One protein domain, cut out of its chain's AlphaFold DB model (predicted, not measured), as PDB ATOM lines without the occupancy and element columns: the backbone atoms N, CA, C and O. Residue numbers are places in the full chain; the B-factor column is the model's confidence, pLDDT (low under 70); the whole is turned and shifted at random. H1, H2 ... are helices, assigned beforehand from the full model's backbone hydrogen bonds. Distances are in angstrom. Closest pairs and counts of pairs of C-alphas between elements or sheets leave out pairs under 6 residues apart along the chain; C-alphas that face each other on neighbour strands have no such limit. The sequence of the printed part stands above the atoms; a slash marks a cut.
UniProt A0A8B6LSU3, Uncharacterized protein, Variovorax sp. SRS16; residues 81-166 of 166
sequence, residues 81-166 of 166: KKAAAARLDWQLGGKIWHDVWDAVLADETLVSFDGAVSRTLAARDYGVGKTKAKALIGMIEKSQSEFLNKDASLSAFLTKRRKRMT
ATOM      1  N   LYS A  81     -18.259  18.912  20.034       81.38
ATOM      2  CA  LYS A  81     -16.813  19.100  20.195       81.38
ATOM      3  C   LYS A  81     -16.012  18.432  19.076       81.38
ATOM      4  O   LYS A  81     -15.078  19.028  18.545       81.38
ATOM      5  N   LYS A  82     -16.364  17.199  18.712       79.12
ATOM      6  CA  LYS A  82     -15.685  16.457  17.643       79.12
ATOM      7  C   LYS A  82     -16.034  17.014  16.260       79.12
ATOM      8  O   LYS A  82     -15.144  17.116  15.424       79.12
ATOM      9  N   ALA A  83     -17.281  17.435  16.038       76.38
ATOM     10  CA  ALA A  83     -17.682  18.116  14.806       76.38
ATOM     11  C   ALA A  83     -16.927  19.446  14.613       76.38
ATOM     12  O   ALA A  83     -16.407  19.711  13.528       76.38
ATOM     13  N   ALA A  84     -16.788  20.248  15.675       81.56
ATOM     14  CA  ALA A  84     -15.993  21.475  15.650       81.56
ATOM     15  C   ALA A  84     -14.512  21.195  15.345       81.56
ATOM     16  O   ALA A  84     -13.924  21.862  14.496       81.56
ATOM     17  N   ALA A  85     -13.925  20.170  15.974       85.31
ATOM     18  CA  ALA A  85     -12.549  19.758  15.705       85.31
ATOM     19  C   ALA A  85     -12.353  19.295  14.252       85.31
ATOM     20  O   ALA A  85     -11.399  19.716  13.607       85.31
ATOM     21  N   ALA A  86     -13.281  18.501  13.707       84.06
ATOM     22  CA  ALA A  86     -13.235  18.071  12.312       84.06
ATOM     23  C   ALA A  86     -13.286  19.268  11.352       84.06
ATOM     24  O   ALA A  86     -12.509  19.330  10.403       84.06
ATOM     25  N   ARG A  87     -14.146  20.261  11.613       84.62
ATOM     26  CA  ARG A  87     -14.209  21.490  10.808       84.62
ATOM     27  C   ARG A  87     -12.885  22.254  10.823       84.62
ATOM     28  O   ARG A  87     -12.439  22.697   9.766       84.62
ATOM     29  N   LEU A  88     -12.264  22.397  11.993       88.50
ATOM     30  CA  LEU A  88     -10.954  23.040  12.124       88.50
ATOM     31  C   LEU A  88      -9.867  22.253  11.382       88.50
ATOM     32  O   LEU A  88      -9.077  22.853  10.661       88.50
ATOM     33  N   ASP A  89      -9.874  20.922  11.488       91.62
ATOM     34  CA  ASP A  89      -8.961  20.035  10.761       91.62
ATOM     35  C   ASP A  89      -9.103  20.204   9.236       91.62
ATOM     36  O   ASP A  89      -8.097  20.294   8.534       91.62
ATOM     37  N   TRP A  90     -10.328  20.322   8.710       89.69
ATOM     38  CA  TRP A  90     -10.578  20.597   7.287       89.69
ATOM     39  C   TRP A  90     -10.040  21.958   6.843       89.69
ATOM     40  O   TRP A  90      -9.386  22.055   5.804       89.69
ATOM     41  N   GLN A  91     -10.288  23.008   7.627       90.62
ATOM     42  CA  GLN A  91      -9.798  24.356   7.323       90.62
ATOM     43  C   GLN A  91      -8.270  24.416   7.353       90.62
ATOM     44  O   GLN A  91      -7.646  24.953   6.438       90.62
ATOM     45  N   LEU A  92      -7.667  23.828   8.386       93.88
ATOM     46  CA  LEU A  92      -6.222  23.767   8.538       93.88
ATOM     47  C   LEU A  92      -5.585  22.925   7.430       93.88
ATOM     48  O   LEU A  92      -4.609  23.356   6.826       93.88
ATOM     49  N   GLY A  93      -6.164  21.765   7.118       92.75
ATOM     50  CA  GLY A  93      -5.714  20.897   6.034       92.75
ATOM     51  C   GLY A  93      -5.746  21.587   4.677       92.75
ATOM     52  O   GLY A  93      -4.753  21.537   3.959       92.75
ATOM     53  N   GLY A  94      -6.839  22.286   4.354       91.88
ATOM     54  CA  GLY A  94      -6.954  23.056   3.112       91.88
ATOM     55  C   GLY A  94      -5.914  24.171   3.013       91.88
ATOM     56  O   GLY A  94      -5.290  24.337   1.968       91.88
ATOM     57  N   LYS A  95      -5.665  24.880   4.120       93.94
ATOM     58  CA  LYS A  95      -4.648  25.935   4.188       93.94
ATOM     59  C   LYS A  95      -3.232  25.392   3.997       93.94
ATOM     60  O   LYS A  95      -2.494  25.911   3.173       93.94
ATOM     61  N   ILE A  96      -2.864  24.333   4.722       94.94
ATOM     62  CA  ILE A  96      -1.542  23.707   4.573       94.94
ATOM     63  C   ILE A  96      -1.383  23.163   3.148       94.94
ATOM     64  O   ILE A  96      -0.336  23.346   2.545       94.94
ATOM     65  N   TRP A  97      -2.408  22.510   2.593       94.56
ATOM     66  CA  TRP A  97      -2.363  21.976   1.232       94.56
ATOM     67  C   TRP A  97      -2.117  23.067   0.184       94.56
ATOM     68  O   TRP A  97      -1.278  22.875  -0.692       94.56
ATOM     69  N   HIS A  98      -2.794  24.212   0.306       93.50
ATOM     70  CA  HIS A  98      -2.574  25.373  -0.558       93.50
ATOM     71  C   HIS A  98      -1.135  25.899  -0.443       93.50
ATOM     72  O   HIS A  98      -0.428  25.988  -1.441       93.50
ATOM     73  N   ASP A  99      -0.663  26.148   0.780       94.81
ATOM     74  CA  ASP A  99       0.675  26.704   1.018       94.81
ATOM     75  C   ASP A  99       1.794  25.712   0.600       94.81
ATOM     76  O   ASP A  99       2.899  26.114   0.228       94.81
ATOM     77  N   VAL A 100       1.529  24.398   0.624       94.50
ATOM     78  CA  VAL A 100       2.433  23.376   0.065       94.50
ATOM     79  C   VAL A 100       2.455  23.429  -1.462       94.50
ATOM     80  O   VAL A 100       3.532  23.321  -2.048       94.50
ATOM     81  N   TRP A 101       1.303  23.596  -2.116       93.56
ATOM     82  CA  TRP A 101       1.247  23.783  -3.567       93.56
ATOM     83  C   TRP A 101       2.019  25.022  -4.010       93.56
ATOM     84  O   TRP A 101       2.836  24.915  -4.922       93.56
ATOM     85  N   ASP A 102       1.832  26.150  -3.328       93.38
ATOM     86  CA  ASP A 102       2.556  27.390  -3.617       93.38
ATOM     87  C   ASP A 102       4.071  27.190  -3.499       93.38
ATOM     88  O   ASP A 102       4.822  27.570  -4.397       93.38
ATOM     89  N   ALA A 103       4.528  26.518  -2.436       93.12
ATOM     90  CA  ALA A 103       5.943  26.209  -2.251       93.12
ATOM     91  C   ALA A 103       6.495  25.323  -3.379       93.12
ATOM     92  O   ALA A 103       7.580  25.581  -3.896       93.12
ATOM     93  N   VAL A 104       5.749  24.294  -3.789       93.38
ATOM     94  CA  VAL A 104       6.140  23.384  -4.876       93.38
ATOM     95  C   VAL A 104       6.157  24.088  -6.232       93.38
ATOM     96  O   VAL A 104       7.019  23.796  -7.063       93.38
ATOM     97  N   LEU A 105       5.223  24.996  -6.496       91.00
ATOM     98  CA  LEU A 105       5.199  25.756  -7.744       91.00
ATOM     99  C   LEU A 105       6.325  26.792  -7.802       91.00
ATOM    100  O   LEU A 105       6.887  26.997  -8.874       91.00
ATOM    101  N   ALA A 106       6.684  27.391  -6.664       91.75
ATOM    102  CA  ALA A 106       7.768  28.365  -6.568       91.75
ATOM    103  C   ALA A 106       9.176  27.741  -6.615       91.75
ATOM    104  O   ALA A 106      10.121  28.412  -7.018       91.75
ATOM    105  N   ASP A 107       9.329  26.478  -6.203       90.25
ATOM    106  CA  ASP A 107      10.622  25.793  -6.120       90.25
ATOM    107  C   ASP A 107      10.597  24.450  -6.867       90.25
ATOM    108  O   ASP A 107      10.023  23.452  -6.416       90.25
ATOM    109  N   GLU A 108      11.258  24.408  -8.026       88.25
ATOM    110  CA  GLU A 108      11.323  23.202  -8.856       88.25
ATOM    111  C   GLU A 108      12.146  22.068  -8.238       88.25
ATOM    112  O   GLU A 108      11.954  20.907  -8.606       88.25
ATOM    113  N   THR A 109      13.009  22.369  -7.263       89.38
ATOM    114  CA  THR A 109      13.824  21.358  -6.573       89.38
ATOM    115  C   THR A 109      12.989  20.497  -5.620       89.38
ATOM    116  O   THR A 109      13.385  19.383  -5.256       89.38
ATOM    117  N   LEU A 110      11.784  20.952  -5.257       90.69
ATOM    118  CA  LEU A 110      10.835  20.176  -4.472       90.69
ATOM    119  C   LEU A 110      10.185  19.091  -5.343       90.69
ATOM    120  O   LEU A 110       9.200  19.305  -6.051       90.69
ATOM    121  N   VAL A 111      10.745  17.883  -5.242       90.50
ATOM    122  CA  VAL A 111      10.321  16.677  -5.986       90.50
ATOM    123  C   VAL A 111       9.693  15.589  -5.108       90.50
ATOM    124  O   VAL A 111       9.348  14.496  -5.576       90.50
ATOM    125  N   SER A 112       9.573  15.835  -3.804       92.06
ATOM    126  CA  SER A 112       8.982  14.889  -2.858       92.06
ATOM    127  C   SER A 112       7.933  15.560  -1.989       92.06
ATOM    128  O   SER A 112       8.124  16.675  -1.510       92.06
ATOM    129  N   PHE A 113       6.826  14.849  -1.768       91.31
ATOM    130  CA  PHE A 113       5.735  15.317  -0.918       91.31
ATOM    131  C   PHE A 113       6.227  15.615   0.501       91.31
ATOM    132  O   PHE A 113       5.921  16.649   1.084       91.31
ATOM    133  N   ASP A 114       7.056  14.724   1.038       92.06
ATOM    134  CA  ASP A 114       7.592  14.854   2.385       92.06
ATOM    135  C   ASP A 114       8.548  16.053   2.530       92.06
ATOM    136  O   ASP A 114       8.491  16.771   3.533       92.06
ATOM    137  N   GLY A 115       9.371  16.312   1.508       91.69
ATOM    138  CA  GLY A 115      10.232  17.491   1.434       91.69
ATOM    139  C   GLY A 115       9.430  18.786   1.327       91.69
ATOM    140  O   GLY A 115       9.679  19.713   2.092       91.69
ATOM    141  N   ALA A 116       8.411  18.814   0.463       93.12
ATOM    142  CA  ALA A 116       7.526  19.964   0.298       93.12
ATOM    143  C   ALA A 116       6.797  20.324   1.602       93.12
ATOM    144  O   ALA A 116       6.873  21.460   2.058       93.12
ATOM    145  N   VAL A 117       6.193  19.340   2.278       94.44
ATOM    146  CA  VAL A 117       5.537  19.561   3.579       94.44
ATOM    147  C   VAL A 117       6.533  20.059   4.627       94.44
ATOM    148  O   VAL A 117       6.225  20.984   5.374       94.44
ATOM    149  N   SER A 118       7.737  19.485   4.682       94.62
ATOM    150  CA  SER A 118       8.767  19.930   5.635       94.62
ATOM    151  C   SER A 118       9.174  21.379   5.385       94.62
ATOM    152  O   SER A 118       9.319  22.147   6.333       94.62
ATOM    153  N   ARG A 119       9.324  21.764   4.114       93.06
ATOM    154  CA  ARG A 119       9.679  23.124   3.715       93.06
ATOM    155  C   ARG A 119       8.589  24.118   4.104       93.06
ATOM    156  O   ARG A 119       8.904  25.144   4.699       93.06
ATOM    157  N   THR A 120       7.327  23.792   3.836       95.06
ATOM    158  CA  THR A 120       6.188  24.652   4.182       95.06
ATOM    159  C   THR A 120       6.039  24.831   5.693       95.06
ATOM    160  O   THR A 120       5.822  25.950   6.148       95.06
ATOM    161  N   LEU A 121       6.218  23.766   6.484       94.81
ATOM    162  CA  LEU A 121       6.172  23.850   7.952       94.81
ATOM    163  C   LEU A 121       7.378  24.587   8.554       94.81
ATOM    164  O   LEU A 121       7.266  25.154   9.633       94.81
ATOM    165  N   ALA A 122       8.526  24.595   7.873       93.75
ATOM    166  CA  ALA A 122       9.673  25.403   8.286       93.75
ATOM    167  C   ALA A 122       9.478  26.897   7.971       93.75
ATOM    168  O   ALA A 122      10.024  27.747   8.669       93.75
ATOM    169  N   ALA A 123       8.718  27.219   6.921       93.00
ATOM    170  CA  ALA A 123       8.451  28.595   6.508       93.00
ATOM    171  C   ALA A 123       7.348  29.274   7.338       93.00
ATOM    172  O   ALA A 123       7.333  30.498   7.457       93.00
ATOM    173  N   ARG A 124       6.413  28.497   7.896       93.38
ATOM    174  CA  ARG A 124       5.266  29.016   8.645       93.38
ATOM    175  C   ARG A 124       4.829  28.032   9.722       93.38
ATOM    176  O   ARG A 124       4.734  26.837   9.465       93.38
ATOM    177  N   ASP A 125       4.487  28.559  10.896       93.50
ATOM    178  CA  ASP A 125       3.870  27.766  11.956       93.50
ATOM    179  C   ASP A 125       2.357  27.602  11.727       93.50
ATOM    180  O   ASP A 125       1.629  28.559  11.445       93.50
ATOM    181  N   TYR A 126       1.893  26.361  11.860       92.00
ATOM    182  CA  TYR A 126       0.494  25.949  11.729       92.00
ATOM    183  C   TYR A 126      -0.043  25.308  13.015       92.00
ATOM    184  O   TYR A 126      -1.176  24.827  13.024       92.00
ATOM    185  N   GLY A 127       0.761  25.247  14.083       92.62
ATOM    186  CA  GLY A 127       0.390  24.619  15.351       92.62
ATOM    187  C   GLY A 127       0.256  23.094  15.280       92.62
ATOM    188  O   GLY A 127      -0.324  22.486  16.177       92.62
ATOM    189  N   VAL A 128       0.760  22.458  14.215       94.06
ATOM    190  CA  VAL A 128       0.716  21.003  14.024       94.06
ATOM    191  C   VAL A 128       2.052  20.460  13.533       94.06
ATOM    192  O   VAL A 128       2.716  21.043  12.679       94.06
ATOM    193  N   GLY A 129       2.430  19.290  14.047       94.06
ATOM    194  CA  GLY A 129       3.610  18.574  13.573       94.06
ATOM    195  C   GLY A 129       3.414  17.958  12.184       94.06
ATOM    196  O   GLY A 129       2.291  17.709  11.732       94.06
ATOM    197  N   LYS A 130       4.533  17.618  11.536       93.81
ATOM    198  CA  LYS A 130       4.591  17.042  10.182       93.81
ATOM    199  C   LYS A 130       3.654  15.852   9.967       93.81
ATOM    200  O   LYS A 130       2.973  15.792   8.948       93.81
ATOM    201  N   THR A 131       3.571  14.928  10.922       95.44
ATOM    202  CA  THR A 131       2.695  13.748  10.817       95.44
ATOM    203  C   THR A 131       1.222  14.136  10.696       95.44
ATOM    204  O   THR A 131       0.525  13.639   9.811       95.44
ATOM    205  N   LYS A 132       0.751  15.067  11.539       94.50
ATOM    206  CA  LYS A 132      -0.634  15.552  11.497       94.50
ATOM    207  C   LYS A 132      -0.882  16.368  10.229       94.50
ATOM    208  O   LYS A 132      -1.891  16.134   9.575       94.50
ATOM    209  N   ALA A 133       0.047  17.236   9.831       94.50
ATOM    210  CA  ALA A 133      -0.054  17.997   8.584       94.50
ATOM    211  C   ALA A 133      -0.223  17.080   7.358       94.50
ATOM    212  O   ALA A 133      -1.140  17.275   6.565       94.50
ATOM    213  N   LYS A 134       0.586  16.017   7.246       94.75
ATOM    214  CA  LYS A 134       0.465  15.018   6.170       94.75
ATOM    215  C   LYS A 134      -0.892  14.319   6.174       94.75
ATOM    216  O   LYS A 134      -1.478  14.141   5.112       94.75
ATOM    217  N   ALA A 135      -1.397  13.942   7.350       93.38
ATOM    218  CA  ALA A 135      -2.713  13.317   7.470       93.38
ATOM    219  C   ALA A 135      -3.842  14.262   7.020       93.38
ATOM    220  O   ALA A 135      -4.740  13.842   6.293       93.38
ATOM    221  N   LEU A 136      -3.769  15.542   7.404       93.69
ATOM    222  CA  LEU A 136      -4.740  16.559   6.997       93.69
ATOM    223  C   LEU A 136      -4.704  16.812   5.488       93.69
ATOM    224  O   LEU A 136      -5.752  16.829   4.854       93.69
ATOM    225  N   ILE A 137      -3.514  16.936   4.896       92.38
ATOM    226  CA  ILE A 137      -3.368  17.064   3.443       92.38
ATOM    227  C   ILE A 137      -3.932  15.832   2.727       92.38
ATOM    228  O   ILE A 137      -4.697  15.976   1.779       92.38
ATOM    229  N   GLY A 138      -3.609  14.623   3.197       90.75
ATOM    230  CA  GLY A 138      -4.110  13.383   2.602       90.75
ATOM    231  C   GLY A 138      -5.637  13.282   2.630       90.75
ATOM    232  O   GLY A 138      -6.238  12.780   1.682       90.75
ATOM    233  N   MET A 139      -6.282  13.814   3.673       89.94
ATOM    234  CA  MET A 139      -7.741  13.941   3.736       89.94
ATOM    235  C   MET A 139      -8.281  14.855   2.622       89.94
ATOM    236  O   MET A 139      -9.255  14.486   1.961       89.94
ATOM    237  N   ILE A 140      -7.635  16.004   2.373       89.69
ATOM    238  CA  ILE A 140      -7.997  16.914   1.272       89.69
ATOM    239  C   ILE A 140      -7.792  16.234  -0.084       89.69
ATOM    240  O   ILE A 140      -8.721  16.205  -0.891       89.69
ATOM    241  N   GLU A 141      -6.615  15.648  -0.329       88.31
ATOM    242  CA  GLU A 141      -6.293  14.994  -1.605       88.31
ATOM    243  C   GLU A 141      -7.255  13.843  -1.908       88.31
ATOM    244  O   GLU A 141      -7.740  13.730  -3.033       88.31
ATOM    245  N   LYS A 142      -7.585  13.019  -0.903       86.38
ATOM    246  CA  LYS A 142      -8.555  11.929  -1.055       86.38
ATOM    247  C   LYS A 142      -9.914  12.477  -1.476       86.38
ATOM    248  O   LYS A 142     -10.464  12.024  -2.473       86.38
ATOM    249  N   SER A 143     -10.415  13.487  -0.767       83.69
ATOM    250  CA  SER A 143     -11.710  14.085  -1.083       83.69
ATOM    251  C   SER A 143     -11.734  14.734  -2.462       83.69
ATOM    252  O   SER A 143     -12.736  14.626  -3.156       83.69
ATOM    253  N   GLN A 144     -10.659  15.408  -2.870       82.62
ATOM    254  CA  GLN A 144     -10.568  16.016  -4.196       82.62
ATOM    255  C   GLN A 144     -10.443  14.975  -5.307       82.62
ATOM    256  O   GLN A 144     -11.010  15.179  -6.372       82.62
ATOM    257  N   SER A 145      -9.755  13.855  -5.070       81.50
ATOM    258  CA  SER A 145      -9.567  12.789  -6.069       81.50
ATOM    259  C   SER A 145     -10.867  12.115  -6.516       81.50
ATOM    260  O   SER A 145     -10.894  11.453  -7.550       81.50
ATOM    261  N   GLU A 146     -11.942  12.285  -5.749       74.94
ATOM    262  CA  GLU A 146     -13.277  11.811  -6.116       74.94
ATOM    263  C   GLU A 146     -13.974  12.763  -7.103       74.94
ATOM    264  O   GLU A 146     -14.836  12.332  -7.864       74.94
ATOM    265  N   PHE A 147     -13.578  14.040  -7.128       75.19
ATOM    266  CA  PHE A 147     -14.142  15.079  -8.001       75.19
ATOM    267  C   PHE A 147     -13.205  15.494  -9.144       75.19
ATOM    268  O   PHE A 147     -13.644  16.050 -10.149       75.19
ATOM    269  N   LEU A 148     -11.906  15.246  -9.000       73.50
ATOM    270  CA  LEU A 148     -10.864  15.546  -9.974       73.50
ATOM    271  C   LEU A 148     -10.264  14.238 -10.495       73.50
ATOM    272  O   LEU A 148     -10.185  13.251  -9.771       73.50
ATOM    273  N   ASN A 149      -9.786  14.222 -11.741       67.62
ATOM    274  CA  ASN A 149      -9.045  13.068 -12.256       67.62
ATOM    275  C   ASN A 149      -7.847  12.763 -11.336       67.62
ATOM    276  O   ASN A 149      -7.172  13.687 -10.884       67.62
ATOM    277  N   LYS A 150      -7.548  11.475 -11.089       61.22
ATOM    278  CA  LYS A 150      -6.478  11.009 -10.169       61.22
ATOM    279  C   LYS A 150      -5.112  11.680 -10.396       61.22
ATOM    280  O   LYS A 150      -4.309  11.806  -9.472       61.22
ATOM    281  N   ASP A 151      -4.875  12.143 -11.619       62.62
ATOM    282  CA  ASP A 151      -3.687  12.877 -12.048       62.62
ATOM    283  C   ASP A 151      -3.531  14.293 -11.470       62.62
ATOM    284  O   ASP A 151      -2.453  14.869 -11.616       62.62
ATOM    285  N   ALA A 152      -4.566  14.851 -10.838       69.50
ATOM    286  CA  ALA A 152      -4.583  16.215 -10.307       69.50
ATOM    287  C   ALA A 152      -4.090  16.336  -8.852       69.50
ATOM    288  O   ALA A 152      -4.025  17.442  -8.320       69.50
ATOM    289  N   SER A 153      -3.746  15.226  -8.191       83.25
ATOM    290  CA  SER A 153      -3.179  15.271  -6.834       83.25
ATOM    291  C   SER A 153      -1.755  15.843  -6.830       83.25
ATOM    292  O   SER A 153      -0.988  15.645  -7.778       83.25
ATOM    293  N   LEU A 154      -1.363  16.498  -5.733       85.75
ATOM    294  CA  LEU A 154       0.004  16.985  -5.520       85.75
ATOM    295  C   LEU A 154       0.994  15.818  -5.560       85.75
ATOM    296  O   LEU A 154       2.068  15.908  -6.154       85.75
ATOM    297  N   SER A 155       0.605  14.687  -4.973       84.62
ATOM    298  CA  SER A 155       1.395  13.457  -4.990       84.62
ATOM    299  C   SER A 155       1.664  12.948  -6.419       84.62
ATOM    300  O   SER A 155       2.804  12.598  -6.755       84.62
ATOM    301  N   ALA A 156       0.653  12.950  -7.299       84.38
ATOM    302  CA  ALA A 156       0.822  12.586  -8.708       84.38
ATOM    303  C   ALA A 156       1.669  13.617  -9.473       84.38
ATOM    304  O   ALA A 156       2.548  13.232 -10.251       84.38
ATOM    305  N   PHE A 157       1.459  14.911  -9.214       88.50
ATOM    306  CA  PHE A 157       2.238  16.002  -9.800       88.50
ATOM    307  C   PHE A 157       3.735  15.867  -9.491       88.50
ATOM    308  O   PHE A 157       4.560  15.827 -10.406       88.50
ATOM    309  N   LEU A 158       4.092  15.698  -8.217       89.56
ATOM    310  CA  LEU A 158       5.482  15.547  -7.779       89.56
ATOM    311  C   LEU A 158       6.132  14.276  -8.337       89.56
ATOM    312  O   LEU A 158       7.310  14.283  -8.691       89.56
ATOM    313  N   THR A 159       5.361  13.194  -8.481       87.94
ATOM    314  CA  THR A 159       5.838  11.957  -9.117       87.94
ATOM    315  C   THR A 159       6.188  12.186 -10.588       87.94
ATOM    316  O   THR A 159       7.235  11.731 -11.049       87.94
ATOM    317  N   LYS A 160       5.345  12.916 -11.331       87.69
ATOM    318  CA  LYS A 160       5.620  13.289 -12.727       87.69
ATOM    319  C   LYS A 160       6.825  14.221 -12.830       87.69
ATOM    320  O   LYS A 160       7.667  13.995 -13.692       87.69
ATOM    321  N   ARG A 161       6.938  15.216 -11.942       88.12
ATOM    322  CA  ARG A 161       8.095  16.125 -11.894       88.12
ATOM    323  C   ARG A 161       9.392  15.354 -11.666       88.12
ATOM    324  O   ARG A 161      10.322  15.516 -12.444       88.12
ATOM    325  N   ARG A 162       9.428  14.451 -10.680       89.38
ATOM    326  CA  ARG A 162      10.609  13.623 -10.393       89.38
ATOM    327  C   ARG A 162      11.079  12.849 -11.623       89.38
ATOM    328  O   ARG A 162      12.256  12.887 -11.930       89.38
ATOM    329  N   LYS A 163      10.157  12.211 -12.352       88.94
ATOM    330  CA  LYS A 163      10.471  11.447 -13.575       88.94
ATOM    331  C   LYS A 163      11.044  12.285 -14.722       88.94
ATOM    332  O   LYS A 163      11.596  11.698 -15.635       88.94
ATOM    333  N   ARG A 164      10.853  13.609 -14.727       86.62
ATOM    334  CA  ARG A 164      11.422  14.505 -15.750       86.62
ATOM    335  C   ARG A 164      12.845  14.954 -15.422       86.62
ATOM    336  O   ARG A 164      13.516  15.468 -16.305       86.62
ATOM    337  N   MET A 165      13.254  14.839 -14.160       79.44
ATOM    338  CA  MET A 165      14.578  15.255 -13.689       79.44
ATOM    339  C   MET A 165      15.577  14.092 -13.637       79.44
ATOM    340  O   MET A 165      16.768  14.342 -13.466       79.44
ATOM    341  N   THR A 166      15.090  12.853 -13.756       66.69
ATOM    342  CA  THR A 166      15.891  11.634 -13.945       66.69
ATOM    343  C   THR A 166      16.029  11.315 -15.424       66.69
ATOM    344  O   THR A 166      17.129  10.876 -15.813       66.69
TER     345      THR A 166
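Overview. This is residues 81 to 166 of the 166 residues of an uncharacterized protein of Variovorax sp. SRS16 (UniProt A0A8B6LSU3). A long helix, H1, is crossed near its middle by H3 and farther along by H2, with H4 packing on H2 beyond them. Residues 81 to 88 of H1 stick out at the opposite end. The 86 printed residues include four named helices, H1 to H4 in order, and no named strand: all helix. The whole is compact, radius of gyration of the C-alphas 13.2 A, spanning 48 by 30 by 18 A.

Arrangement. H1, residues 81 to 106, touches H3, residues 130 to 145, about perpendicular at 87 degrees, with residues 89 to 97 alone; their closest C-alphas, Gly 93 and Leu 136, are 4.5 A apart. With residues 96 to 104 alone it touches H2, residues 113 to 123, at 83 degrees; closest C-alphas Val 100 and Thr 120, 5.7 A. H4, residues 154 to 165, only just touches H2, with 3 pairs of C-alphas within 8 A; the closest are Phe 113 and Ser 155, 6.2 A. Every O i to N i+4 pair is within hydrogen-bond range in H1, H2, H3 and H4.

Along the chain. H1 begins at C-alpha 81 (-16.813, 19.100, 20.195) and is 37.5 A long; H2 is 15.5 A, H3 22.0 A. H4, 16.8 A, ends at C-alpha 165 (14.578, 15.255, -13.689).

Size, cuts and confidence. The farthest C-alphas, Lys 81 and Thr 166, are 47.9 A apart. The printed part has no cut; its three links are short. pLDDT is under 70 at residues 149 to 152 and 166.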